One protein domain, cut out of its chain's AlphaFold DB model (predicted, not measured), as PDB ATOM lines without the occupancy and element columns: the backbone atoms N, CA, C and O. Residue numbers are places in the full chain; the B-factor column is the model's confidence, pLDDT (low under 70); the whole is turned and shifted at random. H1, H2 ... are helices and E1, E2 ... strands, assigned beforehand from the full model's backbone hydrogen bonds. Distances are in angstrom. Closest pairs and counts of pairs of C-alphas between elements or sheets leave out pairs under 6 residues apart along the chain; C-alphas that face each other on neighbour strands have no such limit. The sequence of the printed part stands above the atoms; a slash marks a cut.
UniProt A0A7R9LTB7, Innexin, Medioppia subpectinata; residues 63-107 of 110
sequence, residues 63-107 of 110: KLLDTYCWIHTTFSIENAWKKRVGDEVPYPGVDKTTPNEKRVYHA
ATOM      1  N   LYS A  63      16.680 -10.344   3.254       85.81
ATOM      2  CA  LYS A  63      16.763 -10.464   4.724       85.81
ATOM      3  C   LYS A  63      16.199 -11.771   5.288       85.81
ATOM      4  O   LYS A  63      16.690 -12.271   6.302       85.81
ATOM      5  N   LEU A  64      15.131 -12.299   4.686       88.00
ATOM      6  CA  LEU A  64      14.528 -13.554   5.133       88.00
ATOM      7  C   LEU A  64      15.430 -14.730   4.757       88.00
ATOM      8  O   LEU A  64      15.637 -15.625   5.575       88.00
ATOM      9  N   LEU A  65      15.995 -14.691   3.550       88.31
ATOM     10  CA  LEU A  65      16.944 -15.688   3.077       88.31
ATOM     11  C   LEU A  65      18.233 -15.676   3.902       88.31
ATOM     12  O   LEU A  65      18.666 -16.738   4.335       88.31
ATOM     13  N   ASP A  66      18.787 -14.503   4.199       87.25
ATOM     14  CA  ASP A  66      19.980 -14.357   5.038       87.25
ATOM     15  C   ASP A  66      19.734 -14.932   6.434       87.25
ATOM     16  O   ASP A  66      20.549 -15.686   6.964       87.25
ATOM     17  N   THR A  67      18.557 -14.662   7.009       86.44
ATOM     18  CA  THR A  67      18.154 -15.222   8.307       86.44
ATOM     19  C   THR A  67      18.022 -16.745   8.246       86.44
ATOM     20  O   THR A  67      18.446 -17.442   9.169       86.44
ATOM     21  N   TYR A  68      17.466 -17.283   7.159       87.00
ATOM     22  CA  TYR A  68      17.359 -18.725   6.949       87.00
ATOM     23  C   TYR A  68      18.741 -19.381   6.813       87.00
ATOM     24  O   TYR A  68      19.042 -20.328   7.539       87.00
ATOM     25  N   CYS A  69      19.598 -18.836   5.947       84.81
ATOM     26  CA  CYS A  69      20.986 -19.260   5.760       84.81
ATOM     27  C   CYS A  69      21.806 -19.179   7.054       84.81
ATOM     28  O   CYS A  69      22.729 -19.961   7.254       84.81
ATOM     29  N   TRP A  70      21.496 -18.212   7.916       82.94
ATOM     30  CA  TRP A  70      22.190 -18.009   9.178       82.94
ATOM     31  C   TRP A  70      21.817 -19.039  10.246       82.94
ATOM     32  O   TRP A  70      22.680 -19.514  10.984       82.94
ATOM     33  N   ILE A  71      20.527 -19.362  10.360       85.12
ATOM     34  CA  ILE A  71      20.020 -20.295  11.375       85.12
ATOM     35  C   ILE A  71      20.309 -21.744  10.972       85.12
ATOM     36  O   ILE A  71      20.598 -22.582  11.828       85.12
ATOM     37  N   HIS A  72      20.228 -22.053   9.678       85.25
ATOM     38  CA  HIS A  72      20.478 -23.393   9.166       85.25
ATOM     39  C   HIS A  72      21.954 -23.607   8.819       85.25
ATOM     40  O   HIS A  72      22.609 -22.748   8.240       85.25
ATOM     41  N   THR A  73      22.478 -24.796   9.125       80.69
ATOM     42  CA  THR A  73      23.835 -25.189   8.735       80.69
ATOM     43  C   THR A  73      23.993 -25.143   7.216       80.69
ATOM     44  O   THR A  73      23.254 -25.806   6.485       80.69
ATOM     45  N   THR A  74      24.996 -24.407   6.743       85.38
ATOM     46  CA  THR A  74      25.379 -24.369   5.327       85.38
ATOM     47  C   THR A  74      26.513 -25.358   5.061       85.38
ATOM     48  O   THR A  74      27.117 -25.907   5.987       85.38
ATOM     49  N   PHE A  75      26.802 -25.652   3.793       87.44
ATOM     50  CA  PHE A  75      27.906 -26.537   3.429       87.44
ATOM     51  C   PHE A  75      28.703 -25.982   2.252       87.44
ATOM     52  O   PHE A  75      28.153 -25.358   1.349       87.44
ATOM     53  N   SER A  76      30.003 -26.258   2.260       88.38
ATOM     54  CA  SER A  76      30.905 -26.011   1.136       88.38
ATOM     55  C   SER A  76      31.346 -27.327   0.504       88.38
ATOM     56  O   SER A  76      31.468 -28.345   1.194       88.38
ATOM     57  N   ILE A  77      31.626 -27.303  -0.794       89.94
ATOM     58  CA  ILE A  77      32.107 -28.458  -1.554       89.94
ATOM     59  C   ILE A  77      33.632 -28.388  -1.658       89.94
ATOM     60  O   ILE A  77      34.179 -27.403  -2.146       89.94
ATOM     61  N   GLU A  78      34.333 -29.442  -1.231       87.38
ATOM     62  CA  GLU A  78      35.808 -29.466  -1.179       87.38
ATOM     63  C   GLU A  78      36.451 -29.264  -2.565       87.38
ATOM     64  O   GLU A  78      37.412 -28.512  -2.723       87.38
ATOM     65  N   ASN A  79      35.868 -29.871  -3.602       84.94
ATOM     66  CA  ASN A  79      36.368 -29.763  -4.974       84.94
ATOM     67  C   ASN A  79      36.165 -28.366  -5.578       84.94
ATOM     68  O   ASN A  79      36.942 -27.956  -6.439       84.94
ATOM     69  N   ALA A  80      35.167 -27.616  -5.104       85.88
ATOM     70  CA  ALA A  80      34.845 -26.281  -5.602       85.88
ATOM     71  C   ALA A  80      35.883 -25.222  -5.194       85.88
ATOM     72  O   ALA A  80      35.935 -24.150  -5.787       85.88
ATOM     73  N   TRP A  81      36.756 -25.520  -4.227       84.88
ATOM     74  CA  TRP A  81      37.869 -24.641  -3.846       84.88
ATOM     75  C   TRP A  81      39.000 -24.604  -4.878       84.88
ATOM     76  O   TRP A  81      39.783 -23.659  -4.889       84.88
ATOM     77  N   LYS A  82      39.106 -25.628  -5.734       86.94
ATOM     78  CA  LYS A  82      40.149 -25.731  -6.770       86.94
ATOM     79  C   LYS A  82      39.694 -25.209  -8.135       86.94
ATOM     80  O   LYS A  82      40.502 -25.164  -9.057       86.94
ATOM     81  N   LYS A  83      38.412 -24.861  -8.267       86.31
ATOM     82  CA  LYS A  83      37.799 -24.390  -9.513       86.31
ATOM     83  C   LYS A  83      38.036 -22.899  -9.712       86.31
ATOM     84  O   LYS A  83      38.227 -22.152  -8.751       86.31
ATOM     85  N   ARG A  84      38.019 -22.455 -10.967       86.31
ATOM     86  CA  ARG A  84      38.245 -21.047 -11.300       86.31
ATOM     87  C   ARG A  84      36.984 -20.220 -11.037       86.31
ATOM     88  O   ARG A  84      35.937 -20.441 -11.649       86.31
ATOM     89  N   VAL A  85      37.103 -19.246 -10.135       88.31
ATOM     90  CA  VAL A  85      36.021 -18.310  -9.793       88.31
ATOM     91  C   VAL A  85      35.684 -17.432 -11.000       88.31
ATOM     92  O   VAL A  85      36.584 -16.900 -11.647       88.31
ATOM     93  N   GLY A  86      34.393 -17.282 -11.294       81.25
ATOM     94  CA  GLY A  86      33.867 -16.464 -12.392       81.25
ATOM     95  C   GLY A  86      33.608 -17.227 -13.694       81.25
ATOM     96  O   GLY A  86      32.731 -16.817 -14.446       81.25
ATOM     97  N   ASP A  87      34.291 -18.355 -13.915       84.69
ATOM     98  CA  ASP A  87      34.053 -19.242 -15.064       84.69
ATOM     99  C   ASP A  87      33.303 -20.514 -14.635       84.69
ATOM    100  O   ASP A  87      32.232 -20.826 -15.153       84.69
ATOM    101  N   GLU A  88      33.855 -21.251 -13.666       82.38
ATOM    102  CA  GLU A  88      33.342 -22.564 -13.252       82.38
ATOM    103  C   GLU A  88      32.487 -22.491 -11.985       82.38
ATOM    104  O   GLU A  88      31.533 -23.255 -11.841       82.38
ATOM    105  N   VAL A  89      32.824 -21.583 -11.062       85.19
ATOM    106  CA  VAL A  89      32.115 -21.399  -9.788       85.19
ATOM    107  C   VAL A  89      31.847 -19.919  -9.502       85.19
ATOM    108  O   VAL A  89      32.697 -19.074  -9.795       85.19
ATOM    109  N   PRO A  90      30.692 -19.573  -8.906       83.25
ATOM    110  CA  PRO A  90      30.374 -18.193  -8.537       83.25
ATOM    111  C   PRO A  90      31.204 -17.692  -7.344       83.25
ATOM    112  O   PRO A  90      31.498 -16.504  -7.261       83.25
ATOM    113  N   TYR A  91      31.597 -18.586  -6.431       84.88
ATOM    114  CA  TYR A  91      32.403 -18.272  -5.250       84.88
ATOM    115  C   TYR A  91      33.193 -19.518  -4.799       84.88
ATOM    116  O   TYR A  91      32.702 -20.634  -4.999       84.88
ATOM    117  N   PRO A  92      34.392 -19.383  -4.192       86.19
ATOM    118  CA  PRO A  92      35.145 -20.526  -3.676       86.19
ATOM    119  C   PRO A  92      34.313 -21.406  -2.735       86.19
ATOM    120  O   PRO A  92      33.707 -20.920  -1.784       86.19
ATOM    121  N   GLY A  93      34.279 -22.713  -3.001       84.56
ATOM    122  CA  GLY A  93      33.538 -23.669  -2.170       84.56
ATOM    123  C   GLY A  93      32.029 -23.753  -2.449       84.56
ATOM    124  O   GLY A  93      31.376 -24.616  -1.859       84.56
ATOM    125  N   VAL A  94      31.481 -22.924  -3.350       86.50
ATOM    126  CA  VAL A  94      30.065 -22.934  -3.762       86.50
ATOM    127  C   VAL A  94      29.930 -23.565  -5.145       86.50
ATOM    128  O   VAL A  94      30.400 -23.011  -6.135       86.50
ATOM    129  N   ASP A  95      29.262 -24.716  -5.224       84.56
ATOM    130  CA  ASP A  95      29.007 -25.418  -6.486       84.56
ATOM    131  C   ASP A  95      27.740 -26.291  -6.398       84.56
ATOM    132  O   ASP A  95      27.130 -26.440  -5.336       84.56
ATOM    133  N   LYS A  96      27.309 -26.857  -7.525       81.00
ATOM    134  CA  LYS A  96      26.203 -27.808  -7.595       81.00
ATOM    135  C   LYS A  96      26.621 -29.125  -6.964       81.00
ATOM    136  O   LYS A  96      27.592 -29.745  -7.371       81.00
ATOM    137  N   THR A  97      25.809 -29.592  -6.032       76.75
ATOM    138  CA  THR A  97      26.040 -30.860  -5.356       76.75
ATOM    139  C   THR A  97      25.922 -32.042  -6.316       76.75
ATOM    140  O   THR A  97      24.824 -32.356  -6.780       76.75
ATOM    141  N   THR A  98      27.025 -32.751  -6.553       80.50
ATOM    142  CA  THR A  98      27.000 -34.070  -7.200       80.50
ATOM    143  C   THR A  98      27.089 -35.204  -6.163       80.50
ATOM    144  O   THR A  98      27.594 -34.995  -5.057       80.50
ATOM    145  N   PRO A  99      26.589 -36.424  -6.456       77.06
ATOM    146  CA  PRO A  99      26.542 -37.520  -5.477       77.06
ATOM    147  C   PRO A  99      27.907 -37.969  -4.932       77.06
ATOM    148  O   PRO A  99      27.958 -38.578  -3.869       77.06
ATOM    149  N   ASN A 100      28.998 -37.686  -5.646       79.81
ATOM    150  CA  ASN A 100      30.346 -38.156  -5.314       79.81
ATOM    151  C   ASN A 100      31.210 -37.095  -4.602       79.81
ATOM    152  O   ASN A 100      32.416 -37.270  -4.446       79.81
ATOM    153  N   GLU A 101      30.627 -35.960  -4.212       82.56
ATOM    154  CA  GLU A 101      31.372 -34.843  -3.631       82.56
ATOM    155  C   GLU A 101      31.301 -34.799  -2.108       82.56
ATOM    156  O   GLU A 101      30.242 -34.933  -1.487       82.56
ATOM    157  N   LYS A 102      32.461 -34.548  -1.495       85.31
ATOM    158  CA  LYS A 102      32.593 -34.391  -0.052       85.31
ATOM    159  C   LYS A 102      32.108 -33.005   0.376       85.31
ATOM    160  O   LYS A 102      32.630 -31.980  -0.070       85.31
ATOM    161  N   ARG A 103      31.102 -32.998   1.255       87.75
ATOM    162  CA  ARG A 103      30.497 -31.792   1.833       87.75
ATOM    163  C   ARG A 103      31.141 -31.485   3.177       87.75
ATOM    164  O   ARG A 103      31.222 -32.360   4.037       87.75
ATOM    165  N   VAL A 104      31.564 -30.241   3.356       87.75
ATOM    166  CA  VAL A 104      32.052 -29.714   4.632       87.75
ATOM    167  C   VAL A 104      30.982 -28.784   5.176       87.75
ATOM    168  O   VAL A 104      30.683 -27.770   4.551       87.75
ATOM    169  N   TYR A 105      30.376 -29.164   6.298       87.19
ATOM    170  CA  TYR A 105      29.308 -28.401   6.937       87.19
ATOM    171  C   TYR A 105      29.885 -27.325   7.855       87.19
ATOM    172  O   TYR A 105      30.810 -27.597   8.620       87.19
ATOM    173  N   HIS A 106      29.309 -26.126   7.795       84.06
ATOM    174  CA  HIS A 106      29.699 -24.967   8.594       84.06
ATOM    175  C   HIS A 106      28.523 -24.544   9.470       84.06
ATOM    176  O   HIS A 106      27.506 -24.055   8.977       84.06
ATOM    177  N   ALA A 107      28.654 -24.751  10.779       79.81
ATOM    178  CA  ALA A 107      27.723 -24.246  11.782       79.81
ATOM    179  C   ALA A 107      28.457 -23.189  12.611       79.81
ATOM    180  O   ALA A 107      29.407 -23.508  13.319       79.81
TER     181      ALA A 107
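AT A GLANCE: This is residues 63 to 107 of the 110 residues of the protein "Innexin" of Medioppia subpectinata (UniProt A0A7R9LTB7). Picture a short ribbon of two antiparallel strands, E1 and E2, bridging two ends: the helix H1 hangs from one end with residues 63 to 69 standing free, and at the other end come the small helix H2 and a long loop, residues 83 to 102, that winds back to E2. H1 and the loop residues 84 to 91 reach out to the same side of the ribbon like two legs with a gap between them. The printed part has 45 residues, with two named helices and two named strands in the order H1, E1, H2, E2; the sheet's order is E1 - E2, and the class is mixed, helices and strands, though under half of the residues are in named elements. The whole is only just loose, close to compact, with a radius of gyration of the C-alphas of 11.6 A and spans of 29 by 22 by 15 A.

IN THESE COORDINATES: Find C-alpha 63 at (16.763, -10.464, 4.724); from there H1 runs over residues 63 to 71, 12.3 A from first to last C-alpha. Next look at C-alpha 74, at (25.379, -24.369, 5.327), where E1 begins; it covers residues 74 to 77 and is 10.5 A long. H2 follows at once, residues 78 to 82, 8.0 A long. After the unnamed residues 83 to 102 you reach E2, residues 103 to 106, 9.6 A long, which ends with C-alpha 106 at (29.699, -24.967, 8.594).

HOW THE PARTS SIT: Begin with the sheet: E1 and E2 are antiparallel neighbours, with 144 degrees between their directions. The C-alphas of Phe 75 and Tyr 105 face each other at 4.2 A. Look at N 76 and O 104, 2.8 A apart, and N 104 and O 76, 2.9 A apart, both within hydrogen-bond range. The closest C-alphas of H2 and E2 are those of Glu 78 and Arg 103, 6.5 A apart, and the two elements have 2 pairs of C-alphas within 8 A. H1 is apart from H2 and from E2. In H1 every O i to N i+4 pair is within hydrogen-bond range; in H2 it is 0 of 1, while 2 of 2 O i to N i+3 pairs are.

THE WHOLE: The two C-alphas farthest apart are those of Lys 63 and Asn 100, at 32.4 A, and the first and last printed C-alphas, Lys 63 and Ala 107, are 19.0 A apart. The printed part has no cut. The links from H1 to E1 and from E1 to H2 are tight, and the link from H2 to E2 is long, with 20 residues. The mean pLDDT of the printed part is 84.8, and no printed residue is under 70.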